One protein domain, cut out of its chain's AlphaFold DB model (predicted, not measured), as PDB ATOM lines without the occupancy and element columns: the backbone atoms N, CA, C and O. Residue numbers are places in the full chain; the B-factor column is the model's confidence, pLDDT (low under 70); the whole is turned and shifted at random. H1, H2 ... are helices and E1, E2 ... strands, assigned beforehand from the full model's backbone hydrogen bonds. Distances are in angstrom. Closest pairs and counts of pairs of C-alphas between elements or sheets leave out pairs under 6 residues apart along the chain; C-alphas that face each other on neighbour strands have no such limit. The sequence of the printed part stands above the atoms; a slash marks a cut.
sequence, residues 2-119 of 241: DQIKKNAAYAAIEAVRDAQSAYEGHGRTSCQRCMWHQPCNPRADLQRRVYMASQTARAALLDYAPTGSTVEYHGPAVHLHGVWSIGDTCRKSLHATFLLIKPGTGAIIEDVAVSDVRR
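AT A GLANCE: This is residues 2 to 119 of the 241 residues of an uncharacterized protein of Nonomuraea maritima (UniProt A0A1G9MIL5). A small, strongly twisted and curled sheet of four strands, E1 to E4, forms a head at one end of two long helices, H1 and H3, which lie side by side like a hairpin. The small helix H2 sits at the far turn of this pair, away from the sheet, while H3 only grazes the sheet with its residues 54 to 62. The printed part has 118 residues with three named helices and then four named strands, H1 H2 H3 E1 E2 E3 E4; the sheet's order is E1 - E2 - E3 - E4, antiparallel throughout, and the class is mixed, helices and strands. The whole is loose, with a radius of gyration of the C-alphas of 16.8 A, and elongated, spanning 52 by 28 by 20 A.

IN THESE COORDINATES: E2, the longest strand, holds residues 82 to 89 and measures 18.9 A from first to last C-alpha; it bends by 56 degrees at residue 85. E1 is residues 70 to 73, E3 residues 98 to 101 and E4 residues 108 to 112, ending at C-alpha 112 (25.776, -13.463, -10.475). H1, residues 2 to 28, begins at C-alpha 2 (38.010, -16.413, -23.796) and is 39.2 A long. H3, residues 41 to 64, is 34.6 A long and ends at C-alpha 64 (37.755, -16.479, -16.952). H2 is residues 32 to 35.

HOW THE PARTS SIT: The strands form a meander, each the antiparallel neighbour of the one before, with E1 and E4 as edge strands. In the hairpin of E1 and E2, N 71 and O 84 are 2.8 A apart, within hydrogen-bond range. The pairing of E2 is staggered: residues 82 to 85 pair with E1 and residues 85 to 89 with E3. In the hairpin of E2 and E3, N 87 and O 99 are 2.9 A apart, and in the hairpin of E3 and E4, N 100 and O 109 are 2.8 A apart. Residues 72 to 73 of E1 also pair, antiparallel, with residues 117 to 118. H3 is on the sheet but only grazes it; its closest C-alphas to E2 are those of Arg 58 and Thr 89, 6.2 A apart. H1 is not on the sheet. H1 and H3 touch, at a shallow tilt of 19 degrees and opposite ways, closest at the C-alphas of Ala 12 and Ala 57, 4.7 A apart. H2 is close to H1 but not clearly touching it, with the C-alphas of Gly 27 and Cys 34 closest at 6.0 A. In H3 every O i to N i+4 pair is within hydrogen-bond range, in H1 21 of 23 are, and H2 is too short for such a pair.

THE WHOLE: The two C-alphas farthest apart, those of Gln 32 and Gly 104, are 53.2 A apart. The printed part has no cut and no long link. Its mean pLDDT is 89.7, and residues 29 to 30 and residue 119 are under 70.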
ATOM      1  N   ASP A   2      39.095 -16.639 -24.772       71.44
ATOM      2  CA  ASP A   2      38.010 -16.413 -23.796       71.44
ATOM      3  C   ASP A   2      36.880 -17.453 -23.810       71.44
ATOM      4  O   ASP A   2      36.389 -17.818 -22.746       71.44
ATOM      5  N   GLN A   3      36.496 -17.991 -24.973       77.81
ATOM      6  CA  GLN A   3      35.456 -19.027 -25.034       77.81
ATOM      7  C   GLN A   3      35.887 -20.339 -24.361       77.81
ATOM      8  O   GLN A   3      35.071 -20.996 -23.724       77.81
ATOM      9  N   ILE A   4      37.169 -20.707 -24.462       80.69
ATOM     10  CA  ILE A   4      37.712 -21.915 -23.819       80.69
ATOM     11  C   ILE A   4      37.648 -21.750 -22.299       80.69
ATOM     12  O   ILE A   4      37.146 -22.632 -21.608       80.69
ATOM     13  N   LYS A   5      38.071 -20.587 -21.790       86.81
ATOM     14  CA  LYS A   5      37.995 -20.256 -20.361       86.81
ATOM     15  C   LYS A   5      36.553 -20.197 -19.856       86.81
ATOM     16  O   LYS A   5      36.250 -20.722 -18.791       86.81
ATOM     17  N   LYS A   6      35.642 -19.626 -20.651       87.88
ATOM     18  CA  LYS A   6      34.207 -19.589 -20.338       87.88
ATOM     19  C   LYS A   6      33.614 -20.997 -20.241       87.88
ATOM     20  O   LYS A   6      32.888 -21.292 -19.299       87.88
ATOM     21  N   ASN A   7      33.952 -21.876 -21.184       89.12
ATOM     22  CA  ASN A   7      33.506 -23.268 -21.166       89.12
ATOM     23  C   ASN A   7      34.088 -24.036 -19.967       89.12
ATOM     24  O   ASN A   7      33.365 -24.793 -19.329       89.12
ATOM     25  N   ALA A   8      35.359 -23.803 -19.620       90.56
ATOM     26  CA  ALA A   8      35.975 -24.386 -18.428       90.56
ATOM     27  C   ALA A   8      35.275 -23.930 -17.134       90.56
ATOM     28  O   ALA A   8      35.022 -24.751 -16.254       90.56
ATOM     29  N   ALA A   9      34.892 -22.651 -17.044       92.62
ATOM     30  CA  ALA A   9      34.100 -22.140 -15.929       92.62
ATOM     31  C   ALA A   9      32.724 -22.821 -15.840       92.62
ATOM     32  O   ALA A   9      32.336 -23.251 -14.757       92.62
ATOM     33  N   TYR A  10      32.011 -22.991 -16.962       94.38
ATOM     34  CA  TYR A  10      30.733 -23.719 -16.972       94.38
ATOM     35  C   TYR A  10      30.876 -25.174 -16.515       94.38
ATOM     36  O   TYR A  10      30.095 -25.615 -15.676       94.38
ATOM     37  N   ALA A  11      31.891 -25.892 -17.002       94.12
ATOM     38  CA  ALA A  11      32.140 -27.273 -16.592       94.12
ATOM     39  C   ALA A  11      32.447 -27.383 -15.086       94.12
ATOM     40  O   ALA A  11      31.963 -28.287 -14.408       94.12
ATOM     41  N   ALA A  12      33.212 -26.437 -14.531       93.75
ATOM     42  CA  ALA A  12      33.510 -26.419 -13.101       93.75
ATOM     43  C   ALA A  12      32.269 -26.097 -12.244       93.75
ATOM     44  O   ALA A  12      32.095 -26.681 -11.175       93.75
ATOM     45  N   ILE A  13      31.383 -25.214 -12.720       94.88
ATOM     46  CA  ILE A  13      30.088 -24.924 -12.080       94.88
ATOM     47  C   ILE A  13      29.201 -26.171 -12.047       94.88
ATOM     48  O   ILE A  13      28.579 -26.464 -11.026       94.88
ATOM     49  N   GLU A  14      29.138 -26.908 -13.153       95.88
ATOM     50  CA  GLU A  14      28.371 -28.150 -13.246       95.88
ATOM     51  C   GLU A  14      28.903 -29.204 -12.264       95.88
ATOM     52  O   GLU A  14      28.133 -29.752 -11.478       95.88
ATOM     53  N   ALA A  15      30.228 -29.361 -12.172       94.62
ATOM     54  CA  ALA A  15      30.855 -30.257 -11.202       94.62
ATOM     55  C   ALA A  15      30.522 -29.908  -9.736       94.62
ATOM     56  O   ALA A  15      30.384 -30.808  -8.903       94.62
ATOM     57  N   VAL A  16      30.367 -28.619  -9.398       96.12
ATOM     58  CA  VAL A  16      29.896 -28.194  -8.064       96.12
ATOM     59  C   VAL A  16      28.459 -28.644  -7.823       96.12
ATOM     60  O   VAL A  16      28.174 -29.199  -6.760       96.12
ATOM     61  N   ARG A  17      27.566 -28.448  -8.800       94.56
ATOM     62  CA  ARG A  17      26.154 -28.854  -8.696       94.56
ATOM     63  C   ARG A  17      26.017 -30.364  -8.522       94.56
ATOM     64  O   ARG A  17      25.277 -30.802  -7.642       94.56
ATOM     65  N   ASP A  18      26.776 -31.144  -9.282       95.31
ATOM     66  CA  ASP A  18      26.780 -32.605  -9.182       95.31
ATOM     67  C   ASP A  18      27.300 -33.082  -7.824       95.31
ATOM     68  O   ASP A  18      26.680 -33.924  -7.167       95.31
ATOM     69  N   ALA A  19      28.416 -32.510  -7.355       94.00
ATOM     70  CA  ALA A  19      28.980 -32.845  -6.051       94.00
ATOM     71  C   ALA A  19      28.019 -32.490  -4.907       94.00
ATOM     72  O   ALA A  19      27.858 -33.276  -3.968       94.00
ATOM     73  N   GLN A  20      27.364 -31.328  -4.987       94.19
ATOM     74  CA  GLN A  20      26.382 -30.888  -4.000       94.19
ATOM     75  C   GLN A  20      25.146 -31.793  -4.003       94.19
ATOM     76  O   GLN A  20      24.737 -32.256  -2.939       94.19
ATOM     77  N   SER A  21      24.600 -32.111  -5.180       93.19
ATOM     78  CA  SER A  21      23.473 -33.039  -5.329       93.19
ATOM     79  C   SER A  21      23.792 -34.413  -4.737       93.19
ATOM     80  O   SER A  21      22.998 -34.962  -3.973       93.19
ATOM     81  N   ALA A  22      24.993 -34.947  -4.990       91.44
ATOM     82  CA  ALA A  22      25.429 -36.216  -4.409       91.44
ATOM     83  C   ALA A  22      25.537 -36.153  -2.873       91.44
ATOM     84  O   ALA A  22      25.121 -37.086  -2.181       91.44
ATOM     85  N   TYR A  23      26.068 -35.054  -2.328       91.38
ATOM     86  CA  TYR A  23      26.171 -34.842  -0.882       91.38
ATOM     87  C   TYR A  23      24.797 -34.731  -0.205       91.38
ATOM     88  O   TYR A  23      24.543 -35.408   0.794       91.38
ATOM     89  N   GLU A  24      23.898 -33.909  -0.752       89.44
ATOM     90  CA  GLU A  24      22.539 -33.726  -0.232       89.44
ATOM     91  C   GLU A  24      21.695 -34.998  -0.391       89.44
ATOM     92  O   GLU A  24      20.958 -35.386   0.522       89.44
ATOM     93  N   GLY A  25      21.853 -35.681  -1.526       87.75
ATOM     94  CA  GLY A  25      21.209 -36.951  -1.834       87.75
ATOM     95  C   GLY A  25      21.576 -38.034  -0.828       87.75
ATOM     96  O   GLY A  25      20.683 -38.698  -0.315       87.75
ATOM     97  N   HIS A  26      22.850 -38.150  -0.444       86.94
ATOM     98  CA  HIS A  26      23.319 -39.198   0.469       86.94
ATOM     99  C   HIS A  26      22.584 -39.232   1.821       86.94
ATOM    100  O   HIS A  26      22.318 -40.307   2.363       86.94
ATOM    101  N   GLY A  27      22.239 -38.063   2.372       71.62
ATOM    102  CA  GLY A  27      21.456 -37.977   3.608       71.62
ATOM    103  C   GLY A  27      19.979 -38.332   3.417       71.62
ATOM    104  O   GLY A  27      19.361 -38.872   4.330       71.62
ATOM    105  N   ARG A  28      19.425 -38.052   2.230       72.00
ATOM    106  CA  ARG A  28      18.013 -38.284   1.886       72.00
ATOM    107  C   ARG A  28      17.739 -39.717   1.421       72.00
ATOM    108  O   ARG A  28      16.651 -40.226   1.658       72.00
ATOM    109  N   THR A  29      18.710 -40.386   0.803       66.62
ATOM    110  CA  THR A  29      18.565 -41.728   0.214       66.62
ATOM    111  C   THR A  29      18.952 -42.856   1.178       66.62
ATOM    112  O   THR A  29      19.663 -43.785   0.802       66.62
ATOM    113  N   SER A  30      18.472 -42.802   2.423       63.56
ATOM    114  CA  SER A  30      18.487 -43.955   3.344       63.56
ATOM    115  C   SER A  30      19.849 -44.341   3.950       63.56
ATOM    116  O   SER A  30      20.048 -45.493   4.338       63.56
ATOM    117  N   CYS A  31      20.809 -43.418   4.092       85.06
ATOM    118  CA  CYS A  31      22.032 -43.722   4.844       85.06
ATOM    119  C   CYS A  31      21.728 -43.823   6.349       85.06
ATOM    120  O   CYS A  31      21.639 -42.817   7.053       85.06
ATOM    121  N   GLN A  32      21.614 -45.052   6.859       82.94
ATOM    122  CA  GLN A  32      21.233 -45.350   8.246       82.94
ATOM    123  C   GLN A  32      22.136 -44.675   9.287       82.94
ATOM    124  O   GLN A  32      21.645 -44.106  10.258       82.94
ATOM    125  N   ARG A  33      23.450 -44.627   9.034       84.12
ATOM    126  CA  ARG A  33      24.394 -43.898   9.896       84.12
ATOM    127  C   ARG A  33      24.124 -42.394   9.916       84.12
ATOM    128  O   ARG A  33      24.193 -41.789  10.977       84.12
ATOM    129  N   CYS A  34      23.790 -41.792   8.775       84.38
ATOM    130  CA  CYS A  34      23.451 -40.369   8.718       84.38
ATOM    131  C   CYS A  34      22.122 -40.064   9.412       84.38
ATOM    132  O   CYS A  34      22.036 -39.043  10.090       84.38
ATOM    133  N   MET A  35      21.122 -40.942   9.275       81.44
ATOM    134  CA  MET A  35      19.833 -40.810   9.970       81.44
ATOM    135  C   MET A  35      19.993 -40.862  11.492       81.44
ATOM    136  O   MET A  35      19.279 -40.178  12.213       81.44
ATOM    137  N   TRP A  36      20.954 -41.644  11.981       84.31
ATOM    138  CA  TRP A  36      21.271 -41.748  13.407       84.31
ATOM    139  C   TRP A  36      22.381 -40.795  13.864       84.31
ATOM    140  O   TRP A  36      22.927 -40.977  14.948       84.31
ATOM    141  N   HIS A  37      22.740 -39.797  13.046       80.75
ATOM    142  CA  HIS A  37      23.789 -38.814  13.346       80.75
ATOM    143  C   HIS A  37      25.152 -39.431  13.727       80.75
ATOM    144  O   HIS A  37      25.938 -38.835  14.460       80.75
ATOM    145  N   GLN A  38      25.457 -40.622  13.209       86.38
ATOM    146  CA  GLN A  38      26.725 -41.312  13.424       86.38
ATOM    147  C   GLN A  38      27.776 -40.924  12.367       86.38
ATOM    148  O   GLN A  38      27.423 -40.542  11.245       86.38
ATOM    149  N   PRO A  39      29.080 -41.085  12.673       83.62
ATOM    150  CA  PRO A  39      30.152 -40.872  11.708       83.62
ATOM    151  C   PRO A  39      29.965 -41.718  10.440       83.62
ATOM    152  O   PRO A  39      29.850 -42.949  10.481       83.62
ATOM    153  N   CYS A  40      29.950 -41.044   9.294       88.88
ATOM    154  CA  CYS A  40      29.728 -41.646   7.987       88.88
ATOM    155  C   CYS A  40      30.868 -41.254   7.039       88.88
ATOM    156  O   CYS A  40      30.885 -40.142   6.509       88.88
ATOM    157  N   ASN A  41      31.813 -42.173   6.816       90.25
ATOM    158  CA  ASN A  41      32.955 -41.948   5.921       90.25
ATOM    159  C   ASN A  41      32.518 -41.541   4.497       90.25
ATOM    160  O   ASN A  41      33.032 -40.539   4.005       90.25
ATOM    161  N   PRO A  42      31.502 -42.184   3.877       89.56
ATOM    162  CA  PRO A  42      30.989 -41.741   2.579       89.56
ATOM    163  C   PRO A  42      30.522 -40.281   2.560       89.56
ATOM    164  O   PRO A  42      30.800 -39.550   1.613       89.56
ATOM    165  N   ARG A  43      29.848 -39.820   3.622       88.75
ATOM    166  CA  ARG A  43      29.410 -38.423   3.729       88.75
ATOM    167  C   ARG A  43      30.591 -37.464   3.864       88.75
ATOM    168  O   ARG A  43      30.558 -36.390   3.266       88.75
ATOM    169  N   ALA A  44      31.620 -37.841   4.622       90.00
ATOM    170  CA  ALA A  44      32.843 -37.051   4.756       90.00
ATOM    171  C   ALA A  44      33.593 -36.931   3.416       90.00
ATOM    172  O   ALA A  44      34.044 -35.842   3.056       90.00
ATOM    173  N   ASP A  45      33.660 -38.013   2.637       93.38
ATOM    174  CA  ASP A  45      34.263 -38.002   1.302       93.38
ATOM    175  C   ASP A  45      33.465 -37.137   0.321       93.38
ATOM    176  O   ASP A  45      34.046 -36.351  -0.429       93.38
ATOM    177  N   LEU A  46      32.131 -37.217   0.349       93.81
ATOM    178  CA  LEU A  46      31.262 -36.355  -0.456       93.81
ATOM    179  C   LEU A  46      31.424 -34.877  -0.079       93.81
ATOM    180  O   LEU A  46      31.545 -34.032  -0.961       93.81
ATOM    181  N   GLN A  47      31.521 -34.560   1.215       93.19
ATOM    182  CA  GLN A  47      31.800 -33.198   1.671       93.19
ATOM    183  C   GLN A  47      33.156 -32.695   1.155       93.19
ATOM    184  O   GLN A  47      33.265 -31.556   0.699       93.19
ATOM    185  N   ARG A  48      34.187 -33.551   1.170       94.75
ATOM    186  CA  ARG A  48      35.499 -33.226   0.598       94.75
ATOM    187  C   ARG A  48      35.411 -32.973  -0.909       94.75
ATOM    188  O   ARG A  48      36.049 -32.044  -1.396       94.75
ATOM    189  N   ARG A  49      34.604 -33.749  -1.645       94.62
ATOM    190  CA  ARG A  49      34.363 -33.531  -3.083       94.62
ATOM    191  C   ARG A  49      33.687 -32.191  -3.353       94.62
ATOM    192  O   ARG A  49      34.155 -31.471  -4.227       94.62
ATOM    193  N   VAL A  50      32.663 -31.826  -2.577       95.25
ATOM    194  CA  VAL A  50      32.010 -30.505  -2.673       95.25
ATOM    195  C   VAL A  50      33.026 -29.387  -2.458       95.25
ATOM    196  O   VAL A  50      33.094 -28.449  -3.250       95.25
ATOM    197  N   TYR A  51      33.869 -29.507  -1.430       95.94
ATOM    198  CA  TYR A  51      34.916 -28.525  -1.167       95.94
ATOM    199  C   TYR A  51      35.894 -28.396  -2.346       95.94
ATOM    200  O   TYR A  51      36.125 -27.290  -2.830       95.94
ATOM    201  N   MET A  52      36.422 -29.507  -2.864       96.62
ATOM    202  CA  MET A  52      37.357 -29.476  -3.996       96.62
ATOM    203  C   MET A  52      36.717 -28.921  -5.276       96.62
ATOM    204  O   MET A  52      37.337 -28.116  -5.973       96.62
ATOM    205  N   ALA A  53      35.463 -29.289  -5.556       94.94
ATOM    206  CA  ALA A  53      34.705 -28.735  -6.671       94.94
ATOM    207  C   ALA A  53      34.529 -27.216  -6.514       94.94
ATOM    208  O   ALA A  53      34.787 -26.481  -7.464       94.94
ATOM    209  N   SER A  54      34.204 -26.730  -5.308       96.94
ATOM    210  CA  SER A  54      34.060 -25.289  -5.037       96.94
ATOM    211  C   SER A  54      35.352 -24.505  -5.292       96.94
ATOM    212  O   SER A  54      35.328 -23.440  -5.904       96.94
ATOM    213  N   GLN A  55      36.510 -25.046  -4.887       96.94
ATOM    214  CA  GLN A  55      37.805 -24.398  -5.127       96.94
ATOM    215  C   GLN A  55      38.174 -24.405  -6.615       96.94
ATOM    216  O   GLN A  55      38.725 -23.428  -7.122       96.94
ATOM    217  N   THR A  56      37.816 -25.474  -7.328       95.44
ATOM    218  CA  THR A  56      38.019 -25.585  -8.779       95.44
ATOM    219  C   THR A  56      37.139 -24.592  -9.538       95.44
ATOM    220  O   THR A  56      37.632 -23.891 -10.419       95.44
ATOM    221  N   ALA A  57      35.862 -24.467  -9.163       95.50
ATOM    222  CA  ALA A  57      34.949 -23.477  -9.731       95.50
ATOM    223  C   ALA A  57      35.438 -22.051  -9.479       95.50
ATOM    224  O   ALA A  57      35.498 -21.258 -10.419       95.50
ATOM    225  N   ARG A  58      35.902 -21.756  -8.257       96.31
ATOM    226  CA  ARG A  58      36.531 -20.470  -7.939       96.31
ATOM    227  C   ARG A  58      37.705 -20.166  -8.866       96.31
ATOM    228  O   ARG A  58      37.755 -19.086  -9.447       96.31
ATOM    229  N   ALA A  59      38.637 -21.106  -9.013       94.38
ATOM    230  CA  ALA A  59      39.808 -20.928  -9.866       94.38
ATOM    231  C   ALA A  59      39.424 -20.727 -11.341       94.38
ATOM    232  O   ALA A  59      39.930 -19.810 -11.979       94.38
ATOM    233  N   ALA A  60      38.494 -21.528 -11.869       94.25
ATOM    234  CA  ALA A  60      38.050 -21.433 -13.260       94.25
ATOM    235  C   ALA A  60      37.304 -20.119 -13.552       94.25
ATOM    236  O   ALA A  60      37.516 -19.496 -14.592       94.25
ATOM    237  N   LEU A  61      36.460 -19.662 -12.622       94.06
ATOM    238  CA  LEU A  61      35.767 -18.378 -12.726       94.06
ATOM    239  C   LEU A  61      36.735 -17.201 -12.715       94.06
ATOM    240  O   LEU A  61      36.607 -16.308 -13.548       94.06
ATOM    241  N   LEU A  62      37.710 -17.209 -11.805       92.88
ATOM    242  CA  LEU A  62      38.707 -16.144 -11.713       92.88
ATOM    243  C   LEU A  62      39.744 -16.207 -12.847       92.88
ATOM    244  O   LEU A  62      40.299 -15.175 -13.203       92.88
ATOM    245  N   ASP A  63      39.973 -17.366 -13.468       91.88
ATOM    246  CA  ASP A  63      40.741 -17.444 -14.718       91.88
ATOM    247  C   ASP A  63      39.958 -16.859 -15.907       91.88
ATOM    248  O   ASP A  63      40.535 -16.184 -16.769       91.88
ATOM    249  N   TYR A  64      38.636 -17.076 -15.947       89.56
ATOM    250  CA  TYR A  64      37.755 -16.479 -16.952       89.56
ATOM    251  C   TYR A  64      37.626 -14.960 -16.786       89.56
ATOM    252  O   TYR A  64      37.743 -14.230 -17.774       89.56
ATOM    253  N   ALA A  65      37.387 -14.481 -15.565       90.31
ATOM    254  CA  ALA A  65      37.286 -13.070 -15.218       90.31
ATOM    255  C   ALA A  65      37.962 -12.814 -13.852       90.31
ATOM    256  O   ALA A  65      37.332 -13.014 -12.810       90.31
ATOM    257  N   PRO A  66      39.234 -12.372 -13.844       91.06
ATOM    258  CA  PRO A  66      39.972 -12.111 -12.608       91.06
ATOM    259  C   PRO A  66      39.330 -11.028 -11.742       91.06
ATOM    260  O   PRO A  66      38.696 -10.105 -12.262       91.06
ATOM    261  N   THR A  67      39.575 -11.077 -10.432       90.81
ATOM    262  CA  THR A  67      39.250  -9.980  -9.509       90.81
ATOM    263  C   THR A  67      39.775  -8.641 -10.035       90.81
ATOM    264  O   THR A  67      40.892  -8.545 -10.536       90.81
ATOM    265  N   GLY A  68      38.946  -7.605  -9.936       86.25
ATOM    266  CA  GLY A  68      39.205  -6.268 -10.463       86.25
ATOM    267  C   GLY A  68      38.812  -6.086 -11.931       86.25
ATOM    268  O   GLY A  68      38.714  -4.946 -12.378       86.25
ATOM    269  N   SER A  69      38.530  -7.165 -12.671       86.50
ATOM    270  CA  SER A  69      38.097  -7.058 -14.069       86.50
ATOM    271  C   SER A  69      36.768  -6.325 -14.171       86.50
ATOM    272  O   SER A  69      35.812  -6.656 -13.470       86.50
ATOM    273  N   THR A  70      36.693  -5.370 -15.088       88.31
ATOM    274  CA  THR A  70      35.440  -4.715 -15.455       88.31
ATOM    275  C   THR A  70      34.588  -5.662 -16.291       88.31
ATOM    276  O   THR A  70      35.114  -6.371 -17.146       88.31
ATOM    277  N   VAL A  71      33.284  -5.681 -16.036       89.38
ATOM    278  CA  VAL A  71      32.276  -6.491 -16.718       89.38
ATOM    279  C   VAL A  71      30.963  -5.746 -16.867       89.38
ATOM    280  O   VAL A  71      30.660  -4.846 -16.092       89.38
ATOM    281  N   GLU A  72      30.169  -6.123 -17.861       90.31
ATOM    282  CA  GLU A  72      28.816  -5.617 -18.039       90.31
ATOM    283  C   GLU A  72      27.803  -6.657 -17.543       90.31
ATOM    284  O   GLU A  72      27.808  -7.808 -17.988       90.31
ATOM    285  N   TYR A  73      26.952  -6.261 -16.600       92.19
ATOM    286  CA  TYR A  73      25.884  -7.098 -16.064       92.19
ATOM    287  C   TYR A  73      24.608  -6.943 -16.896       92.19
ATOM    288  O   TYR A  73      24.144  -5.826 -17.126       92.19
ATOM    289  N   HIS A  74      24.033  -8.080 -17.291       90.31
ATOM    290  CA  HIS A  74      22.817  -8.218 -18.103       90.31
ATOM    291  C   HIS A  74      21.836  -9.244 -17.510       90.31
ATOM    292  O   HIS A  74      21.042  -9.841 -18.234       90.31
ATOM    293  N   GLY A  75      21.909  -9.504 -16.202       89.38
ATOM    294  CA  GLY A  75      21.061 -10.501 -15.542       89.38
ATOM    295  C   GLY A  75      19.612 -10.043 -15.309       89.38
ATOM    296  O   GLY A  75      19.181  -9.014 -15.832       89.38
ATOM    297  N   PRO A  76      18.825 -10.776 -14.507       87.25
ATOM    298  CA  PRO A  76      17.392 -10.511 -14.328       87.25
ATOM    299  C   PRO A  76      17.076  -9.160 -13.661       87.25
ATOM    300  O   PRO A  76      16.001  -8.599 -13.874       87.25
ATOM    301  N   ALA A  77      17.997  -8.603 -12.869       84.25
ATOM    302  CA  ALA A  77      17.810  -7.310 -12.217       84.25
ATOM    303  C   ALA A  77      18.140  -6.150 -13.175       84.25
ATOM    304  O   ALA A  77      19.209  -5.550 -13.098       84.25
ATOM    305  N   VAL A  78      17.203  -5.810 -14.070       83.25
ATOM    306  CA  VAL A  78      17.399  -4.806 -15.143       83.25
ATOM    307  C   VAL A  78      17.863  -3.437 -14.628       83.25
ATOM    308  O   VAL A  78      18.705  -2.789 -15.239       83.25
ATOM    309  N   HIS A  79      17.386  -3.011 -13.458       82.25
ATOM    310  CA  HIS A  79      17.790  -1.745 -12.833       82.25
ATOM    311  C   HIS A  79      19.260  -1.713 -12.374       82.25
ATOM    312  O   HIS A  79      19.775  -0.648 -12.046       82.25
ATOM    313  N   LEU A  80      19.934  -2.866 -12.344       85.44
ATOM    314  CA  LEU A  80      21.346  -3.006 -11.999       85.44
ATOM    315  C   LEU A  80      22.232  -3.230 -13.230       85.44
ATOM    316  O   LEU A  80      23.433  -3.451 -13.076       85.44
ATOM    317  N   HIS A  81      21.676  -3.194 -14.445       88.81
ATOM    318  CA  HIS A  81      22.443  -3.355 -15.682       88.81
ATOM    319  C   HIS A  81      23.557  -2.314 -15.831       88.81
ATOM    320  O   HIS A  81      23.535  -1.228 -15.243       88.81
ATOM    321  N   GLY A  82      24.551  -2.662 -16.642       85.00
ATOM    322  CA  GLY A  82      25.679  -1.797 -16.974       85.00
ATOM    323  C   GLY A  82      26.984  -2.275 -16.354       85.00
ATOM    324  O   GLY A  82      27.168  -3.464 -16.116       85.00
ATOM    325  N   VAL A  83      27.919  -1.353 -16.130       89.25
ATOM    326  CA  VAL A  83      29.314  -1.691 -15.810       89.25
ATOM    327  C   VAL A  83      29.528  -1.959 -14.316       89.25
ATOM    328  O   VAL A  83      29.119  -1.156 -13.471       89.25
ATOM    329  N   TRP A  84      30.210  -3.060 -14.008       92.50
ATOM    330  CA  TRP A  84      30.583  -3.547 -12.677       92.50
ATOM    331  C   TRP A  84      32.021  -4.070 -12.677       92.50
ATOM    332  O   TRP A  84      32.601  -4.300 -13.733       92.50
ATOM    333  N   SER A  85      32.592  -4.297 -11.497       92.19
ATOM    334  CA  SER A  85      33.878  -4.979 -11.334       92.19
ATOM    335  C   SER A  85      33.695  -6.329 -10.649       92.19
ATOM    336  O   SER A  85      32.863  -6.467  -9.754       92.19
ATOM    337  N   ILE A  86      34.494  -7.324 -11.029       93.75
ATOM    338  CA  ILE A  86      34.556  -8.610 -10.326       93.75
ATOM    339  C   ILE A  86      35.231  -8.396  -8.967       93.75
ATOM    340  O   ILE A  86      36.394  -8.002  -8.913       93.75
ATOM    341  N   GLY A  87      34.528  -8.658  -7.866       92.50
ATOM    342  CA  GLY A  87      35.118  -8.657  -6.526       92.50
ATOM    343  C   GLY A  87      35.813  -9.984  -6.221       92.50
ATOM    344  O   GLY A  87      37.023 -10.051  -6.032       92.50
ATOM    345  N   ASP A  88      35.036 -11.059  -6.213       95.06
ATOM    346  CA  ASP A  88      35.491 -12.452  -6.105       95.06
ATOM    347  C   ASP A  88      34.333 -13.321  -6.643       95.06
ATOM    348  O   ASP A  88      33.487 -12.880  -7.425       95.06
ATOM    349  N   THR A  89      34.261 -14.558  -6.188       96.19
ATOM    350  CA  THR A  89      33.182 -15.513  -6.396       96.19
ATOM    351  C   THR A  89      32.298 -15.584  -5.152       96.19
ATOM    352  O   THR A  89      32.754 -15.405  -4.018       96.19
ATOM    353  N   CYS A  90      31.007 -15.829  -5.347       95.38
ATOM    354  CA  CYS A  90      30.026 -15.814  -4.274       95.38
ATOM    355  C   CYS A  90      30.142 -17.074  -3.402       95.38
ATOM    356  O   CYS A  90      30.014 -18.199  -3.878       95.38
ATOM    357  N   ARG A  91      30.335 -16.903  -2.090       93.44
ATOM    358  CA  ARG A  91      30.417 -18.036  -1.147       93.44
ATOM    359  C   ARG A  91      29.082 -18.765  -0.968       93.44
ATOM    360  O   ARG A  91      29.087 -19.957  -0.679       93.44
ATOM    361  N   LYS A  92      27.952 -18.065  -1.142       92.25
ATOM    362  CA  LYS A  92      26.597 -18.628  -0.979       92.25
ATOM    363  C   LYS A  92      26.298 -19.719  -2.008       92.25
ATOM    364  O   LYS A  92      25.640 -20.696  -1.678       92.25
ATOM    365  N   SER A  93      26.843 -19.579  -3.211       92.00
ATOM    366  CA  SER A  93      26.731 -20.545  -4.305       92.00
ATOM    367  C   SER A  93      27.912 -21.515  -4.367       92.00
ATOM    368  O   SER A  93      28.187 -22.080  -5.422       92.00
ATOM    369  N   LEU A  94      28.660 -21.682  -3.267       93.62
ATOM    370  CA  LEU A  94      29.878 -22.502  -3.225       93.62
ATOM    371  C   LEU A  94      30.890 -22.103  -4.313       93.62
ATOM    372  O   LEU A  94      31.519 -22.954  -4.937       93.62
ATOM    373  N   HIS A  95      31.039 -20.796  -4.534       95.69
ATOM    374  CA  HIS A  95      31.897 -20.222  -5.565       95.69
ATOM    375  C   HIS A  95      31.519 -20.629  -7.000       95.69
ATOM    376  O   HIS A  95      32.383 -20.650  -7.869       95.69
ATOM    377  N   ALA A  96      30.243 -20.928  -7.269       94.50
ATOM    378  CA  ALA A  96      29.744 -21.225  -8.616       94.50
ATOM    379  C   ALA A  96      29.243 -19.982  -9.385       94.50
ATOM    380  O   ALA A  96      28.877 -20.071 -10.557       94.50
ATOM    381  N   THR A  97      29.215 -18.816  -8.745       96.69
ATOM    382  CA  THR A  97      28.781 -17.545  -9.341       96.69
ATOM    383  C   THR A  97      29.709 -16.406  -8.922       96.69
ATOM    384  O   THR A  97      30.525 -16.550  -8.007       96.69
ATOM    385  N   PHE A  98      29.626 -15.269  -9.607       96.38
ATOM    386  CA  PHE A  98      30.413 -14.079  -9.308       96.38
ATOM    387  C   PHE A  98      29.793 -13.232  -8.196       96.38
ATOM    388  O   PHE A  98      28.582 -13.237  -7.964       96.38
ATOM    389  N   LEU A  99      30.655 -12.469  -7.532       96.69
ATOM    390  CA  LEU A  99      30.299 -11.324  -6.708       96.69
ATOM    391  C   LEU A  99      30.762 -10.067  -7.450       96.69
ATOM    392  O   LEU A  99      31.958  -9.888  -7.694       96.69
ATOM    393  N   LEU A 100      29.815  -9.208  -7.821       95.19
ATOM    394  CA  LEU A 100      30.079  -7.950  -8.511       95.19
ATOM    395  C   LEU A 100      30.107  -6.787  -7.523       95.19
ATOM    396  O   LEU A 100      29.297  -6.733  -6.604       95.19
ATOM    397  N   ILE A 101      31.010  -5.837  -7.748       94.25
ATOM    398  CA  ILE A 101      31.161  -4.608  -6.965       94.25
ATOM    399  C   ILE A 101      31.057  -3.414  -7.910       94.25
ATOM    400  O   ILE A 101      31.705  -3.384  -8.957       94.25
ATOM    401  N   LYS A 102      30.243  -2.418  -7.559       90.31
ATOM    402  CA  LYS A 102      30.111  -1.188  -8.336       90.31
ATOM    403  C   LYS A 102      31.286  -0.253  -8.030       90.31
ATOM    404  O   LYS A 102      31.454   0.136  -6.868       90.31
ATOM    405  N   PRO A 103      32.065   0.171  -9.038       78.12
ATOM    406  CA  PRO A 103      33.094   1.185  -8.838       78.12
ATOM    407  C   PRO A 103      32.501   2.479  -8.263       78.12
ATOM    408  O   PRO A 103      31.416   2.907  -8.657       78.12
ATOM    409  N   GLY A 104      33.202   3.095  -7.312       77.75
ATOM    410  CA  GLY A 104      32.834   4.380  -6.707       77.75
ATOM    411  C   GLY A 104      31.787   4.310  -5.590       77.75
ATOM    412  O   GLY A 104      31.945   4.999  -4.590       77.75
ATOM    413  N   THR A 105      30.755   3.471  -5.714       83.81
ATOM    414  CA  THR A 105      29.693   3.364  -4.687       83.81
ATOM    415  C   THR A 105      29.877   2.188  -3.732       83.81
ATOM    416  O   THR A 105      29.317   2.206  -2.641       83.81
ATOM    417  N   GLY A 106      30.635   1.158  -4.124       86.31
ATOM    418  CA  GLY A 106      30.831  -0.046  -3.312       86.31
ATOM    419  C   GLY A 106      29.596  -0.948  -3.215       86.31
ATOM    420  O   GLY A 106      29.614  -1.904  -2.445       86.31
ATOM    421  N   ALA A 107      28.537  -0.676  -3.988       91.25
ATOM    422  CA  ALA A 107      27.360  -1.539  -4.053       91.25
ATOM    423  C   ALA A 107      27.743  -2.947  -4.534       91.25
ATOM    424  O   ALA A 107      28.634  -3.091  -5.373       91.25
ATOM    425  N   ILE A 108      27.062  -3.976  -4.024       94.75
ATOM    426  CA  ILE A 108      27.397  -5.381  -4.286       94.75
ATOM    427  C   ILE A 108      26.203  -6.094  -4.918       94.75
ATOM    428  O   ILE A 108      25.079  -5.960  -4.436       94.75
ATOM    429  N   ILE A 109      26.465  -6.887  -5.959       94.25
ATOM    430  CA  ILE A 109      25.545  -7.927  -6.426       94.25
ATOM    431  C   ILE A 109      26.188  -9.272  -6.127       94.25
ATOM    432  O   ILE A 109      27.280  -9.581  -6.606       94.25
ATOM    433  N   GLU A 110      25.507 -10.068  -5.320       95.00
ATOM    434  CA  GLU A 110      25.896 -11.446  -5.062       95.00
ATOM    435  C   GLU A 110      25.205 -12.390  -6.046       95.00
ATOM    436  O   GLU A 110      24.197 -12.053  -6.660       95.00
ATOM    437  N   ASP A 111      25.752 -13.594  -6.148       94.75
ATOM    438  CA  ASP A 111      25.165 -14.706  -6.888       94.75
ATOM    439  C   ASP A 111      24.934 -14.459  -8.391       94.75
ATOM    440  O   ASP A 111      23.925 -14.851  -8.973       94.75
ATOM    441  N   VAL A 112      25.889 -13.800  -9.051       95.56
ATOM    442  CA  VAL A 112      25.776 -13.463 -10.475       95.56
ATOM    443  C   VAL A 112      26.279 -14.602 -11.363       95.56
ATOM    444  O   VAL A 112      27.464 -14.945 -11.348       95.56
ATOM    445  N   ALA A 113      25.403 -15.176 -12.187       94.38
ATOM    446  CA  ALA A 113      25.772 -16.256 -13.096       94.38
ATOM    447  C   ALA A 113      26.745 -15.795 -14.197       94.38
ATOM    448  O   ALA A 113      26.648 -14.685 -14.709       94.38
ATOM    449  N   VAL A 114      27.631 -16.690 -14.649       91.88
ATOM    450  CA  VAL A 114      28.546 -16.440 -15.789       91.88
ATOM    451  C   VAL A 114      27.807 -16.016 -17.062       91.88
ATOM    452  O   VAL A 114      28.352 -15.272 -17.874       91.88
ATOM    453  N   SER A 115      26.577 -16.499 -17.264       90.88
ATOM    454  CA  SER A 115      25.720 -16.117 -18.395       90.88
ATOM    455  C   SER A 115      25.300 -14.651 -18.365       90.88
ATOM    456  O   SER A 115      25.124 -14.049 -19.421       90.88
ATOM    457  N   ASP A 116      25.168 -14.097 -17.165       92.31
ATOM    458  CA  ASP A 116      24.608 -12.770 -16.909       92.31
ATOM    459  C   ASP A 116      25.686 -11.691 -16.981       92.31
ATOM    460  O   ASP A 116      25.402 -10.498 -16.895       92.31
ATOM    461  N   VAL A 117      26.937 -12.118 -17.139       89.31
ATOM    462  CA  VAL A 117      28.101 -11.260 -17.239       89.31
ATOM    463  C   VAL A 117      28.625 -11.317 -18.662       89.31
ATOM    464  O   VAL A 117      28.965 -12.375 -19.200       89.31
ATOM    465  N   ARG A 118      28.742 -10.150 -19.282       83.69
ATOM    466  CA  ARG A 118      29.495  -9.976 -20.518       83.69
ATOM    467  C   ARG A 118      30.816  -9.329 -20.147       83.69
ATOM    468  O   ARG A 118      30.844  -8.218 -19.624       83.69
ATOM    469  N   ARG A 119      31.930 -10.026 -20.378       67.00
ATOM    470  CA  ARG A 119      33.233  -9.360 -20.308       67.00
ATOM    471  C   ARG A 119      33.268  -8.284 -21.406       67.00
ATOM    472  O   ARG A 119      32.842  -8.588 -22.523       67.00
TER     473      ARG A 119